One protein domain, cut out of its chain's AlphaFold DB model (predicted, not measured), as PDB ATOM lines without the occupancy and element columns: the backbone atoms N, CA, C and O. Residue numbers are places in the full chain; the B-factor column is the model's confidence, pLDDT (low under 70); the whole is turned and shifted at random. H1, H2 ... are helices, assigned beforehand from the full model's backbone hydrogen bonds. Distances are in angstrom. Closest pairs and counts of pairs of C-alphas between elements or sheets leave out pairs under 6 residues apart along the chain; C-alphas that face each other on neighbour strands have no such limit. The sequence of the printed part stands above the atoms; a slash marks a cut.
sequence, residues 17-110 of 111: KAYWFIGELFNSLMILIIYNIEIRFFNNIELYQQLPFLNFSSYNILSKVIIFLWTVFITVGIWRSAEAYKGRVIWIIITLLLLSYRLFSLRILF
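Overview. This is residues 17 to 110 of the 111 residues of an uncharacterized protein of Alphaproteobacteria bacterium MarineAlpha5_Bin6 (UniProt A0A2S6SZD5). Three long helices, H1, H3 and H4, run side by side up and down as a rod, with H3 at the corner of the triangle that their centres make and an open side between H1 and H4. The short helix H2 and the link after it lie at one end of the rod, and residues 85 to 90, of which 89 and 90 belong to H4, stick out at the other. The 94 printed residues have four named helices, H1, H2, H3 and H4 along the chain, and no named strand; the class is all helix. The whole is only just loose, close to compact, with a radius of gyration of the C-alphas of 15.0 A, and it spans 48 by 23 by 22 A.

Arrangement. H1, residues 17 to 40, and H3, residues 61 to 83, touch at a shallow tilt of 3 degrees, opposite ways; their closest C-alphas, those of Ala 18 and Ile 78, are 5.7 A apart. H2, residues 45 to 50, touches no helix. It is close to H1 but not clearly touching: their closest C-alphas, those of Ile 39 and Ile 45, are 5.6 A apart, and the two run opposite ways at a steep tilt of 47 degrees. H2 and H3 are apart. H3 and H4, residues 89 to 109, form a helical hairpin; they touch, with the C-alphas of Ala 82 and Ile 92 closest at 5.3 A, at a shallow tilt of 10 degrees, opposite ways. H1 and H4 are only just apart, with their closest C-alphas at 8.1 A, and H2 and H4 are apart. In H3 every O i to N i+4 pair is within hydrogen-bond range; in H1 17 of 20 are, in H4 14 of 17, and in H2 0 of 2, where 3 of 3 O i to N i+3 pairs are within range.

Along the chain. H1 begins at C-alpha 17, (5.637, 34.783, 24.100), and is 32.2 A long from first to last C-alpha. H2 measures 10.1 A. H3 begins at C-alpha 61, (32.912, 20.962, 28.927), and measures 33.0 A. H4 measures 32.0 A and ends at C-alpha 109, (32.137, 29.448, 25.657).

Size, cuts and confidence. The two C-alphas farthest apart, those of Asn 43 and Lys 86, are 47.6 A apart. The printed part runs from residue 17 to 110 with no cut. The links from H1 to H2 and from H3 to H4 are tight, the link from H2 to H3, 10 residues, is short, and no link is long. The mean pLDDT of the printed part is 90.7, and no printed residue is under 70; H2 has a mean of 82.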
ATOM      1  N   LYS A  17       5.560  35.816  23.055       92.94
ATOM      2  CA  LYS A  17       5.637  34.783  24.100       92.94
ATOM      3  C   LYS A  17       6.900  33.949  23.945       92.94
ATOM      4  O   LYS A  17       7.559  33.655  24.934       92.94
ATOM      5  N   ALA A  18       7.216  33.575  22.707       94.06
ATOM      6  CA  ALA A  18       8.428  32.840  22.372       94.06
ATOM      7  C   ALA A  18       9.677  33.614  22.820       94.06
ATOM      8  O   ALA A  18      10.539  33.050  23.485       94.06
ATOM      9  N   TYR A  19       9.732  34.913  22.529       94.06
ATOM     10  CA  TYR A  19      10.857  35.768  22.878       94.06
ATOM     11  C   TYR A  19      10.961  36.010  24.390       94.06
ATOM     12  O   TYR A  19      11.958  35.642  25.000       94.06
ATOM     13  N   TRP A  20       9.925  36.562  25.029       92.94
ATOM     14  CA  TRP A  20      10.023  36.970  26.436       92.94
ATOM     15  C   TRP A  20      10.026  35.795  27.413       92.94
ATOM     16  O   TRP A  20      10.864  35.737  28.310       92.94
ATOM     17  N   PHE A  21       9.102  34.843  27.254       92.56
ATOM     18  CA  PHE A  21       9.015  33.736  28.204       92.56
ATOM     19  C   PHE A  21      10.088  32.693  27.938       92.56
ATOM     20  O   PHE A  21      10.807  32.315  28.854       92.56
ATOM     21  N   ILE A  22      10.208  32.215  26.700       91.50
ATOM     22  CA  ILE A  22      11.122  31.103  26.409       91.50
ATOM     23  C   ILE A  22      12.545  31.625  26.172       91.50
ATOM     24  O   ILE A  22      13.503  31.064  26.695       91.50
ATOM     25  N   GLY A  23      12.676  32.724  25.428       89.81
ATOM     26  CA  GLY A  23      13.961  33.301  25.047       89.81
ATOM     27  C   GLY A  23      14.725  34.016  26.152       89.81
ATOM     28  O   GLY A  23      15.953  33.945  26.131       89.81
ATOM     29  N   GLU A  24      14.033  34.671  27.087       91.44
ATOM     30  CA  GLU A  24      14.665  35.421  28.183       91.44
ATOM     31  C   GLU A  24      14.434  34.767  29.547       91.44
ATOM     32  O   GLU A  24      15.401  34.392  30.206       91.44
ATOM     33  N   LEU A  25      13.178  34.572  29.974       93.62
ATOM     34  CA  LEU A  25      12.884  34.047  31.317       93.62
ATOM     35  C   LEU A  25      13.346  32.597  31.511       93.62
ATOM     36  O   LEU A  25      14.051  32.290  32.466       93.62
ATOM     37  N   PHE A  26      12.978  31.684  30.612       92.81
ATOM     38  CA  PHE A  26      13.452  30.300  30.700       92.81
ATOM     39  C   PHE A  26      14.959  30.200  30.470       92.81
ATOM     40  O   PHE A  26      15.613  29.350  31.072       92.81
ATOM     41  N   ASN A  27      15.520  31.070  29.631       92.50
ATOM     42  CA  ASN A  27      16.956  31.113  29.406       92.50
ATOM     43  C   ASN A  27      17.726  31.523  30.668       92.50
ATOM     44  O   ASN A  27      18.691  30.856  31.030       92.50
ATOM     45  N   SER A  28      17.280  32.568  31.370       91.62
ATOM     46  CA  SER A  28      17.918  33.013  32.614       91.62
ATOM     47  C   SER A  28      17.814  31.958  33.714       91.62
ATOM     48  O   SER A  28      18.804  31.691  34.395       91.62
ATOM     49  N   LEU A  29      16.665  31.283  33.830       93.50
ATOM     50  CA  LEU A  29      16.498  30.145  34.736       93.50
ATOM     51  C   LEU A  29      17.459  28.999  34.398       93.50
ATOM     52  O   LEU A  29      18.097  28.459  35.299       93.50
ATOM     53  N   MET A  30      17.603  28.650  33.116       93.06
ATOM     54  CA  MET A  30      18.523  27.594  32.689       93.06
ATOM     55  C   MET A  30      19.978  27.946  33.025       93.06
ATOM     56  O   MET A  30      20.689  27.122  33.596       93.06
ATOM     57  N   ILE A  31      20.408  29.177  32.736       91.44
ATOM     58  CA  ILE A  31      21.761  29.653  33.065       91.44
ATOM     59  C   ILE A  31      22.000  29.593  34.578       91.44
ATOM     60  O   ILE A  31      23.048  29.121  35.011       91.44
ATOM     61  N   LEU A  32      21.019  29.999  35.389       91.25
ATOM     62  CA  LEU A  32      21.121  29.959  36.847       91.25
ATOM     63  C   LEU A  32      21.237  28.524  37.382       91.25
ATOM     64  O   LEU A  32      22.009  28.273  38.309       91.25
ATOM     65  N   ILE A  33      20.510  27.572  36.797       93.06
ATOM     66  CA  ILE A  33      20.633  26.151  37.147       93.06
ATOM     67  C   ILE A  33      22.039  25.643  36.816       93.06
ATOM     68  O   ILE A  33      22.679  25.039  37.675       93.06
ATOM     69  N   ILE A  34      22.544  25.926  35.612       92.81
ATOM     70  CA  ILE A  34      23.884  25.494  35.186       92.81
ATOM     71  C   ILE A  34      24.964  26.099  36.090       92.81
ATOM     72  O   ILE A  34      25.846  25.379  36.545       92.81
ATOM     73  N   TYR A  35      24.847  27.383  36.432       91.06
ATOM     74  CA  TYR A  35      25.746  28.053  37.372       91.06
ATOM     75  C   TYR A  35      25.788  27.353  38.742       91.06
ATOM     76  O   TYR A  35      26.858  27.113  39.300       91.06
ATOM     77  N   ASN A  36      24.627  26.958  39.277       90.75
ATOM     78  CA  ASN A  36      24.566  26.225  40.544       90.75
ATOM     79  C   ASN A  36      25.172  24.817  40.446       90.75
ATOM     80  O   ASN A  36      25.786  24.358  41.410       90.75
ATOM     81  N   ILE A  37      25.004  24.136  39.310       92.19
ATOM     82  CA  ILE A  37      25.622  22.827  39.058       92.19
ATOM     83  C   ILE A  37      27.147  22.961  39.013       92.19
ATOM     84  O   ILE A  37      27.836  22.181  39.666       92.19
ATOM     85  N   GLU A  38      27.681  23.965  38.317       92.38
ATOM     86  CA  GLU A  38      29.126  24.231  38.260       92.38
ATOM     87  C   GLU A  38      29.743  24.418  39.645       92.38
ATOM     88  O   GLU A  38      30.746  23.788  39.983       92.38
ATOM     89  N   ILE A  39      29.100  25.218  40.490       90.50
ATOM     90  CA  ILE A  39      29.602  25.469  41.839       90.50
ATOM     91  C   ILE A  39      29.497  24.225  42.717       90.50
ATOM     92  O   ILE A  39      30.457  23.866  43.391       90.50
ATOM     93  N   ARG A  40      28.327  23.578  42.760       90.00
ATOM     94  CA  ARG A  40      28.061  22.523  43.751       90.00
ATOM     95  C   ARG A  40      28.594  21.160  43.340       90.00
ATOM     96  O   ARG A  40      29.007  20.393  44.200       90.00
ATOM     97  N   PHE A  41      28.519  20.837  42.052       90.25
ATOM     98  CA  PHE A  41      28.856  19.512  41.539       90.25
ATOM     99  C   PHE A  41      30.267  19.470  40.953       90.25
ATOM    100  O   PHE A  41      31.000  18.520  41.208       90.25
ATOM    101  N   PHE A  42      30.671  20.510  40.216       90.00
ATOM    102  CA  PHE A  42      32.022  20.610  39.650       90.00
ATOM    103  C   PHE A  42      33.009  21.377  40.546       90.00
ATOM    104  O   PHE A  42      34.177  21.505  40.190       90.00
ATOM    105  N   ASN A  43      32.566  21.829  41.729       87.12
ATOM    106  CA  ASN A  43      33.366  22.517  42.749       87.12
ATOM    107  C   ASN A  43      34.111  23.765  42.229       87.12
ATOM    108  O   ASN A  43      35.212  24.087  42.675       87.12
ATOM    109  N   ASN A  44      33.505  24.473  41.272       85.69
ATOM    110  CA  ASN A  44      34.101  25.622  40.595       85.69
ATOM    111  C   ASN A  44      33.837  26.926  41.375       85.69
ATOM    112  O   ASN A  44      33.030  27.771  40.987       85.69
ATOM    113  N   ILE A  45      34.470  27.053  42.545       83.50
ATOM    114  CA  ILE A  45      34.204  28.121  43.530       83.50
ATOM    115  C   ILE A  45      34.644  29.506  43.011       83.50
ATOM    116  O   ILE A  45      34.080  30.527  43.404       83.50
ATOM    117  N   GLU A  46      35.596  29.560  42.078       82.44
ATOM    118  CA  GLU A  46      36.095  30.803  41.469       82.44
ATOM    119  C   GLU A  46      35.002  31.582  40.715       82.44
ATOM    120  O   GLU A  46      35.091  32.803  40.573       82.44
ATOM    121  N   LEU A  47      33.913  30.916  40.316       83.69
ATOM    122  CA  LEU A  47      32.756  31.550  39.680       83.69
ATOM    123  C   LEU A  47      32.075  32.605  40.562       83.69
ATOM    124  O   LEU A  47      31.542  33.583  40.038       83.69
ATOM    125  N   TYR A  48      32.144  32.470  41.892       80.56
ATOM    126  CA  TYR A  48      31.595  33.476  42.806       80.56
ATOM    127  C   TYR A  48      32.269  34.844  42.659       80.56
ATOM    128  O   TYR A  48      31.614  35.867  42.850       80.56
ATOM    129  N   GLN A  49      33.555  34.870  42.299       81.69
ATOM    130  CA  GLN A  49      34.334  36.105  42.161       81.69
ATOM    131  C   GLN A  49      33.997  36.876  40.879       81.69
ATOM    132  O   GLN A  49      34.376  38.035  40.739       81.69
ATOM    133  N   GLN A  50      33.281  36.246  39.945       80.38
ATOM    134  CA  GLN A  50      32.943  36.832  38.650       80.38
ATOM    135  C   GLN A  50      31.620  37.613  38.694       80.38
ATOM    136  O   GLN A  50      31.315  38.375  37.781       80.38
ATOM    137  N   LEU A  51      30.834  37.500  39.769       79.94
ATOM    138  CA  LEU A  51      29.593  38.261  39.912       79.94
ATOM    139  C   LEU A  51      29.873  39.781  39.935       79.94
ATOM    140  O   LEU A  51      30.783  40.226  40.633       79.94
ATOM    141  N   PRO A  52      29.088  40.602  39.207       74.81
ATOM    142  CA  PRO A  52      27.805  40.272  38.578       74.81
ATOM    143  C   PRO A  52      27.899  39.739  37.134       74.81
ATOM    144  O   PRO A  52      26.872  39.382  36.559       74.81
ATOM    145  N   PHE A  53      29.091  39.692  36.533       79.62
ATOM    146  CA  PHE A  53      29.286  39.327  35.128       79.62
ATOM    147  C   PHE A  53      29.691  37.856  34.973       79.62
ATOM    148  O   PHE A  53      30.809  37.456  35.272       79.62
ATOM    149  N   LEU A  54      28.789  37.034  34.440       75.94
ATOM    150  CA  LEU A  54      29.069  35.612  34.238       75.94
ATOM    151  C   LEU A  54      30.095  35.406  33.113       75.94
ATOM    152  O   LEU A  54      29.833  35.759  31.961       75.94
ATOM    153  N   ASN A  55      31.237  34.798  33.440       81.94
ATOM    154  CA  ASN A  55      32.195  34.294  32.463       81.94
ATOM    155  C   ASN A  55      32.052  32.768  32.364       81.94
ATOM    156  O   ASN A  55      32.045  32.062  33.366       81.94
ATOM    157  N   PHE A  56      31.914  32.262  31.140       82.94
ATOM    158  CA  PHE A  56      31.661  30.845  30.870       82.94
ATOM    159  C   PHE A  56      32.920  30.069  30.451       82.94
ATOM    160  O   PHE A  56      32.855  28.856  30.253       82.94
ATOM    161  N   SER A  57      34.064  30.744  30.308       83.81
ATOM    162  CA  SER A  57      35.334  30.129  29.884       83.81
ATOM    163  C   SER A  57      35.808  29.033  30.844       83.81
ATOM    164  O   SER A  57      36.250  27.976  30.392       83.81
ATOM    165  N   SER A  58      35.629  29.224  32.154       85.31
ATOM    166  CA  SER A  58      36.036  28.276  33.200       85.31
ATOM    167  C   SER A  58      35.039  27.140  33.451       85.31
ATOM    168  O   SER A  58      35.292  26.305  34.315       85.31
ATOM    169  N   TYR A  59      33.910  27.088  32.734       89.50
ATOM    170  CA  TYR A  59      32.889  26.056  32.949       89.50
ATOM    171  C   TYR A  59      33.375  24.695  32.457       89.50
ATOM    172  O   TYR A  59      34.157  24.597  31.505       89.50
ATOM    173  N   ASN A  60      32.839  23.626  33.039       92.00
ATOM    174  CA  ASN A  60      33.106  22.286  32.547       92.00
ATOM    175  C   ASN A  60      32.588  22.104  31.104       92.00
ATOM    176  O   ASN A  60      31.566  22.670  30.699       92.00
ATOM    177  N   ILE A  61      33.264  21.258  30.320       90.81
ATOM    178  CA  ILE A  61      32.912  20.962  28.927       90.81
ATOM    179  C   ILE A  61      31.467  20.467  28.787       90.81
ATOM    180  O   ILE A  61      30.773  20.852  27.848       90.81
ATOM    181  N   LEU A  62      30.983  19.676  29.750       91.88
ATOM    182  CA  LEU A  62      29.601  19.189  29.776       91.88
ATOM    183  C   LEU A  62      28.600  20.348  29.851       91.88
ATOM    184  O   LEU A  62      27.655  20.402  29.064       91.88
ATOM    185  N   SER A  63      28.833  21.312  30.741       92.75
ATOM    186  CA  SER A  63      27.984  22.496  30.880       92.75
ATOM    187  C   SER A  63      28.038  23.377  29.639       92.75
ATOM    188  O   SER A  63      26.994  23.832  29.176       92.75
ATOM    189  N   LYS A  64      29.219  23.553  29.032       92.94
ATOM    190  CA  LYS A  64      29.367  24.276  27.758       92.94
ATOM    191  C   LYS A  64      28.534  23.640  26.641       92.94
ATOM    192  O   LYS A  64      27.823  24.351  25.932       92.94
ATOM    193  N   VAL A  65      28.558  22.310  26.517       93.25
ATOM    194  CA  VAL A  65      27.742  21.570  25.536       93.25
ATOM    195  C   VAL A  65      26.244  21.748  25.809       93.25
ATOM    196  O   VAL A  65      25.478  21.984  24.874       93.25
ATOM    197  N   ILE A  66      25.817  21.698  27.074       94.00
ATOM    198  CA  ILE A  66      24.413  21.921  27.453       94.00
ATOM    199  C   ILE A  66      23.967  23.344  27.086       94.00
ATOM    200  O   ILE A  66      22.916  23.500  26.459       94.00
ATOM    201  N   ILE A  67      24.763  24.372  27.411       93.50
ATOM    202  CA  ILE A  67      24.470  25.771  27.050       93.50
ATOM    203  C   ILE A  67      24.371  25.916  25.528       93.50
ATOM    204  O   ILE A  67      23.451  26.568  25.029       93.50
ATOM    205  N   PHE A  68      25.285  25.294  24.784       93.50
ATOM    206  CA  PHE A  68      25.286  25.337  23.326       93.50
ATOM    207  C   PHE A  68      23.994  24.749  22.737       93.50
ATOM    208  O   PHE A  68      23.287  25.436  21.997       93.50
ATOM    209  N   LEU A  69      23.637  23.515  23.112       94.38
ATOM    210  CA  LEU A  69      22.419  22.849  22.634       94.38
ATOM    211  C   LEU A  69      21.154  23.629  23.008       94.38
ATOM    212  O   LEU A  69      20.255  23.800  22.181       94.38
ATOM    213  N   TRP A  70      21.103  24.146  24.234       94.50
ATOM    214  CA  TRP A  70      19.996  24.968  24.711       94.50
ATOM    215  C   TRP A  70      19.836  26.259  23.897       94.50
ATOM    216  O   TRP A  70      18.732  26.612  23.475       94.50
ATOM    217  N   THR A  71      20.946  26.934  23.604       93.88
ATOM    218  CA  THR A  71      20.944  28.178  22.827       93.88
ATOM    219  C   THR A  71      20.499  27.942  21.387       93.88
ATOM    220  O   THR A  71      19.725  28.738  20.849       93.88
ATOM    221  N   VAL A  72      20.914  26.829  20.772       94.06
ATOM    222  CA  VAL A  72      20.424  26.413  19.449       94.06
ATOM    223  C   VAL A  72      18.917  26.158  19.498       94.06
ATOM    224  O   VAL A  72      18.183  26.667  18.650       94.06
ATOM    225  N   PHE A  73      18.436  25.435  20.514       94.44
ATOM    226  CA  PHE A  73      17.013  25.139  20.675       94.44
ATOM    227  C   PHE A  73      16.155  26.409  20.759       94.44
ATOM    228  O   PHE A  73      15.177  26.550  20.018       94.44
ATOM    229  N   ILE A  74      16.544  27.357  21.618       94.62
ATOM    230  CA  ILE A  74      15.847  28.640  21.757       94.62
ATOM    231  C   ILE A  74      15.891  29.422  20.446       94.62
ATOM    232  O   ILE A  74      14.860  29.925  19.997       94.62
ATOM    233  N   THR A  75      17.066  29.512  19.823       95.19
ATOM    234  CA  THR A  75      17.252  30.289  18.595       95.19
ATOM    235  C   THR A  75      16.355  29.783  17.473       95.19
ATOM    236  O   THR A  75      15.629  30.573  16.873       95.19
ATOM    237  N   VAL A  76      16.332  28.469  17.234       95.56
ATOM    238  CA  VAL A  76      15.486  27.865  16.194       95.56
ATOM    239  C   VAL A  76      14.001  28.077  16.490       95.56
ATOM    240  O   VAL A  76      13.240  28.430  15.589       95.56
ATOM    241  N   GLY A  77      13.572  27.899  17.743       95.00
ATOM    242  CA  GLY A  77      12.166  28.073  18.110       95.00
ATOM    243  C   GLY A  77      11.675  29.518  17.973       95.00
ATOM    244  O   GLY A  77      10.580  29.758  17.454       95.00
ATOM    245  N   ILE A  78      12.488  30.502  18.373       95.75
ATOM    246  CA  ILE A  78      12.154  31.923  18.206       95.75
ATOM    247  C   ILE A  78      12.203  32.318  16.731       95.75
ATOM    248  O   ILE A  78      11.288  32.999  16.273       95.75
ATOM    249  N   TRP A  79      13.209  31.867  15.975       96.31
ATOM    250  CA  TRP A  79      13.315  32.156  14.543       96.31
ATOM    251  C   TRP A  79      12.069  31.688  13.786       96.31
ATOM    252  O   TRP A  79      11.421  32.492  13.118       96.31
ATOM    253  N   ARG A  80      11.637  30.438  13.986       95.31
ATOM    254  CA  ARG A  80      10.400  29.919  13.374       95.31
ATOM    255  C   ARG A  80       9.152  30.683  13.818       95.31
ATOM    256  O   ARG A  80       8.223  30.871  13.037       95.31
ATOM    257  N   SER A  81       9.125  31.155  15.065       95.12
ATOM    258  CA  SER A  81       8.037  32.010  15.565       95.12
ATOM    259  C   SER A  81       8.046  33.403  14.917       95.12
ATOM    260  O   SER A  81       6.989  34.017  14.779       95.12
ATOM    261  N   ALA A  82       9.218  33.905  14.514       95.12
ATOM    262  CA  ALA A  82       9.371  35.156  13.778       95.12
ATOM    263  C   ALA A  82       8.954  35.005  12.307       95.12
ATOM    264  O   ALA A  82       8.297  35.894  11.780       95.12
ATOM    265  N   GLU A  83       9.242  33.870  11.665       94.00
ATOM    266  CA  GLU A  83       8.764  33.567  10.305       94.00
ATOM    267  C   GLU A  83       7.237  33.434  10.237       94.00
ATOM    268  O   GLU A  83       6.603  33.895   9.290       94.00
ATOM    269  N   ALA A  84       6.623  32.850  11.267       94.19
ATOM    270  CA  ALA A  84       5.171  32.733  11.373       94.19
ATOM    271  C   ALA A  84       4.471  34.047  11.788       94.19
ATOM    272  O   ALA A  84       3.236  34.103  11.861       94.19
ATOM    273  N   TYR A  85       5.226  35.104  12.103       94.56
ATOM    274  CA  TYR A  85       4.680  36.356  12.611       94.56
ATOM    275  C   TYR A  85       4.031  37.184  11.494       94.56
ATOM    276  O   TYR A  85       4.684  37.625  10.557       94.56
ATOM    277  N   LYS A  86       2.729  37.460  11.630       92.31
ATOM    278  CA  LYS A  86       1.935  38.231  10.651       92.31
ATOM    279  C   LYS A  86       1.837  39.736  10.950       92.31
ATOM    280  O   LYS A  86       1.053  40.432  10.315       92.31
ATOM    281  N   GLY A  87       2.542  40.227  11.972       92.62
ATOM    282  CA  GLY A  87       2.489  41.633  12.383       92.62
ATOM    283  C   GLY A  87       3.494  42.516  11.636       92.62
ATOM    284  O   GLY A  87       3.857  42.255  10.493       92.62
ATOM    285  N   ARG A  88       3.968  43.585  12.289       93.56
ATOM    286  CA  ARG A  88       4.934  44.515  11.679       93.56
ATOM    287  C   ARG A  88       6.293  43.845  11.457       93.56
ATOM    288  O   ARG A  88       6.896  43.354  12.409       93.56
ATOM    289  N   VAL A  89       6.818  43.950  10.237       92.88
ATOM    290  CA  VAL A  89       8.112  43.372   9.818       92.88
ATOM    291  C   VAL A  89       9.281  43.818  10.703       92.88
ATOM    292  O   VAL A  89      10.210  43.049  10.929       92.88
ATOM    293  N   ILE A  90       9.214  45.020  11.287       93.44
ATOM    294  CA  ILE A  90      10.274  45.536  12.163       93.44
ATOM    295  C   ILE A  90      10.562  44.610  13.356       93.44
ATOM    296  O   ILE A  90      11.717  44.437  13.731       93.44
ATOM    297  N   TRP A  91       9.537  43.940  13.900       92.88
ATOM    298  CA  TRP A  91       9.707  42.984  14.999       92.88
ATOM    299  C   TRP A  91      10.437  41.717  14.563       92.88
ATOM    300  O   TRP A  91      11.201  41.155  15.345       92.88
ATOM    301  N   ILE A  92      10.245  41.288  13.315       93.94
ATOM    302  CA  ILE A  92      10.960  40.149  12.732       93.94
ATOM    303  C   ILE A  92      12.443  40.506  12.608       93.94
ATOM    304  O   ILE A  92      13.290  39.767  13.103       93.94
ATOM    305  N   ILE A  93      12.754  41.673  12.033       94.94
ATOM    306  CA  ILE A  93      14.135  42.140  11.830       94.94
ATOM    307  C   ILE A  93      14.871  42.274  13.169       94.94
ATOM    308  O   ILE A  93      15.966  41.738  13.321       94.94
ATOM    309  N   ILE A  94      14.257  42.936  14.157       94.50
ATOM    310  CA  ILE A  94      14.847  43.094  15.495       94.50
ATOM    311  C   ILE A  94      15.109  41.726  16.132       94.50
ATOM    312  O   ILE A  94      16.187  41.496  16.675       94.50
ATOM    313  N   THR A  95      14.157  40.795  16.023       94.62
ATOM    314  CA  THR A  95      14.320  39.442  16.568       94.62
ATOM    315  C   THR A  95      15.499  38.724  15.911       94.62
ATOM    316  O   THR A  95      16.336  38.162  16.612       94.62
ATOM    317  N   LEU A  96      15.607  38.763  14.581       94.19
ATOM    318  CA  LEU A  96      16.695  38.107  13.853       94.19
ATOM    319  C   LEU A  96      18.071  38.694  14.198       94.19
ATOM    320  O   LEU A  96      19.027  37.934  14.358       94.19
ATOM    321  N   LEU A  97      18.176  40.016  14.371       94.94
ATOM    322  CA  LEU A  97      19.416  40.661  14.818       94.94
ATOM    323  C   LEU A  97      19.829  40.180  16.215       94.94
ATOM    324  O   LEU A  97      20.983  39.805  16.423       94.94
ATOM    325  N   LEU A  98      18.882  40.125  17.155       93.94
ATOM    326  CA  LEU A  98      19.137  39.665  18.523       93.94
ATOM    327  C   LEU A  98      19.532  38.183  18.569       93.94
ATOM    328  O   LEU A  98      20.467  37.810  19.279       93.94
ATOM    329  N   LEU A  99      18.869  37.340  17.775       94.25
ATOM    330  CA  LEU A  99      19.228  35.928  17.633       94.25
ATOM    331  C   LEU A  99      20.622  35.745  17.019       94.25
ATOM    332  O   LEU A  99      21.391  34.907  17.486       94.25
ATOM    333  N   SER A 100      20.974  36.557  16.020       93.38
ATOM    334  CA  SER A 100      22.304  36.519  15.399       93.38
ATOM    335  C   SER A 100      23.394  36.895  16.401       93.38
ATOM    336  O   SER A 100      24.406  36.201  16.503       93.38
ATOM    337  N   TYR A 101      23.164  37.941  17.201       93.06
ATOM    338  CA  TYR A 101      24.072  38.320  18.283       93.06
ATOM    339  C   TYR A 101      24.238  37.192  19.313       93.06
ATOM    340  O   TYR A 101      25.357  36.892  19.723       93.06
ATOM    341  N   ARG A 102      23.146  36.515  19.684       91.50
ATOM    342  CA  ARG A 102      23.171  35.382  20.622       91.50
ATOM    343  C   ARG A 102      23.982  34.193  20.097       91.50
ATOM    344  O   ARG A 102      24.732  33.581  20.853       91.50
ATOM    345  N   LEU A 103      23.864  33.868  18.810       91.44
ATOM    346  CA  LEU A 103      24.706  32.840  18.194       91.44
ATOM    347  C   LEU A 103      26.173  33.267  18.158       91.44
ATOM    348  O   LEU A 103      27.053  32.469  18.468       91.44
ATOM    349  N   PHE A 104      26.445  34.531  17.841       90.81
ATOM    350  CA  PHE A 104      27.803  35.060  17.847       90.81
ATOM    351  C   PHE A 104      28.440  35.012  19.243       90.81
ATOM    352  O   PHE A 104      29.612  34.659  19.371       90.81
ATOM    353  N   SER A 105      27.677  35.297  20.303       88.62
ATOM    354  CA  SER A 105      28.176  35.256  21.680       88.62
ATOM    355  C   SER A 105      28.526  33.847  22.165       88.62
ATOM    356  O   SER A 105      29.324  33.723  23.090       88.62
ATOM    357  N   LEU A 106      28.012  32.781  21.531       89.56
ATOM    358  CA  LEU A 106      28.388  31.399  21.873       89.56
ATOM    359  C   LEU A 106      29.893  31.143  21.742       89.56
ATOM    360  O   LEU A 106      30.414  30.269  22.430       89.56
ATOM    361  N   ARG A 107      30.612  31.928  20.927       87.62
ATOM    362  CA  ARG A 107      32.077  31.837  20.820       87.62
ATOM    363  C   ARG A 107      32.790  32.024  22.164       87.62
ATOM    364  O   ARG A 107      33.855  31.456  22.358       87.62
ATOM    365  N   ILE A 108      32.193  32.778  23.094       84.94
ATOM    366  CA  ILE A 108      32.751  33.054  24.430       84.94
ATOM    367  C   ILE A 108      32.827  31.775  25.279       84.94
ATOM    368  O   ILE A 108      33.632  31.699  26.193       84.94
ATOM    369  N   LEU A 109      32.040  30.738  24.965       83.81
ATOM    370  CA  LEU A 109      32.137  29.448  25.657       83.81
ATOM    371  C   LEU A 109      33.486  28.748  25.415       83.81
ATOM    372  O   LEU A 109      33.908  27.932  26.235       83.81
ATOM    373  N   PHE A 110      34.138  29.030  24.285       78.12
ATOM    374  CA  PHE A 110      35.338  28.326  23.823       78.12
ATOM    375  C   PHE A 110      36.597  29.203  23.780       78.12
ATOM    376  O   PHE A 110      37.656  28.695  23.417       78.12
TER     377      PHE A 110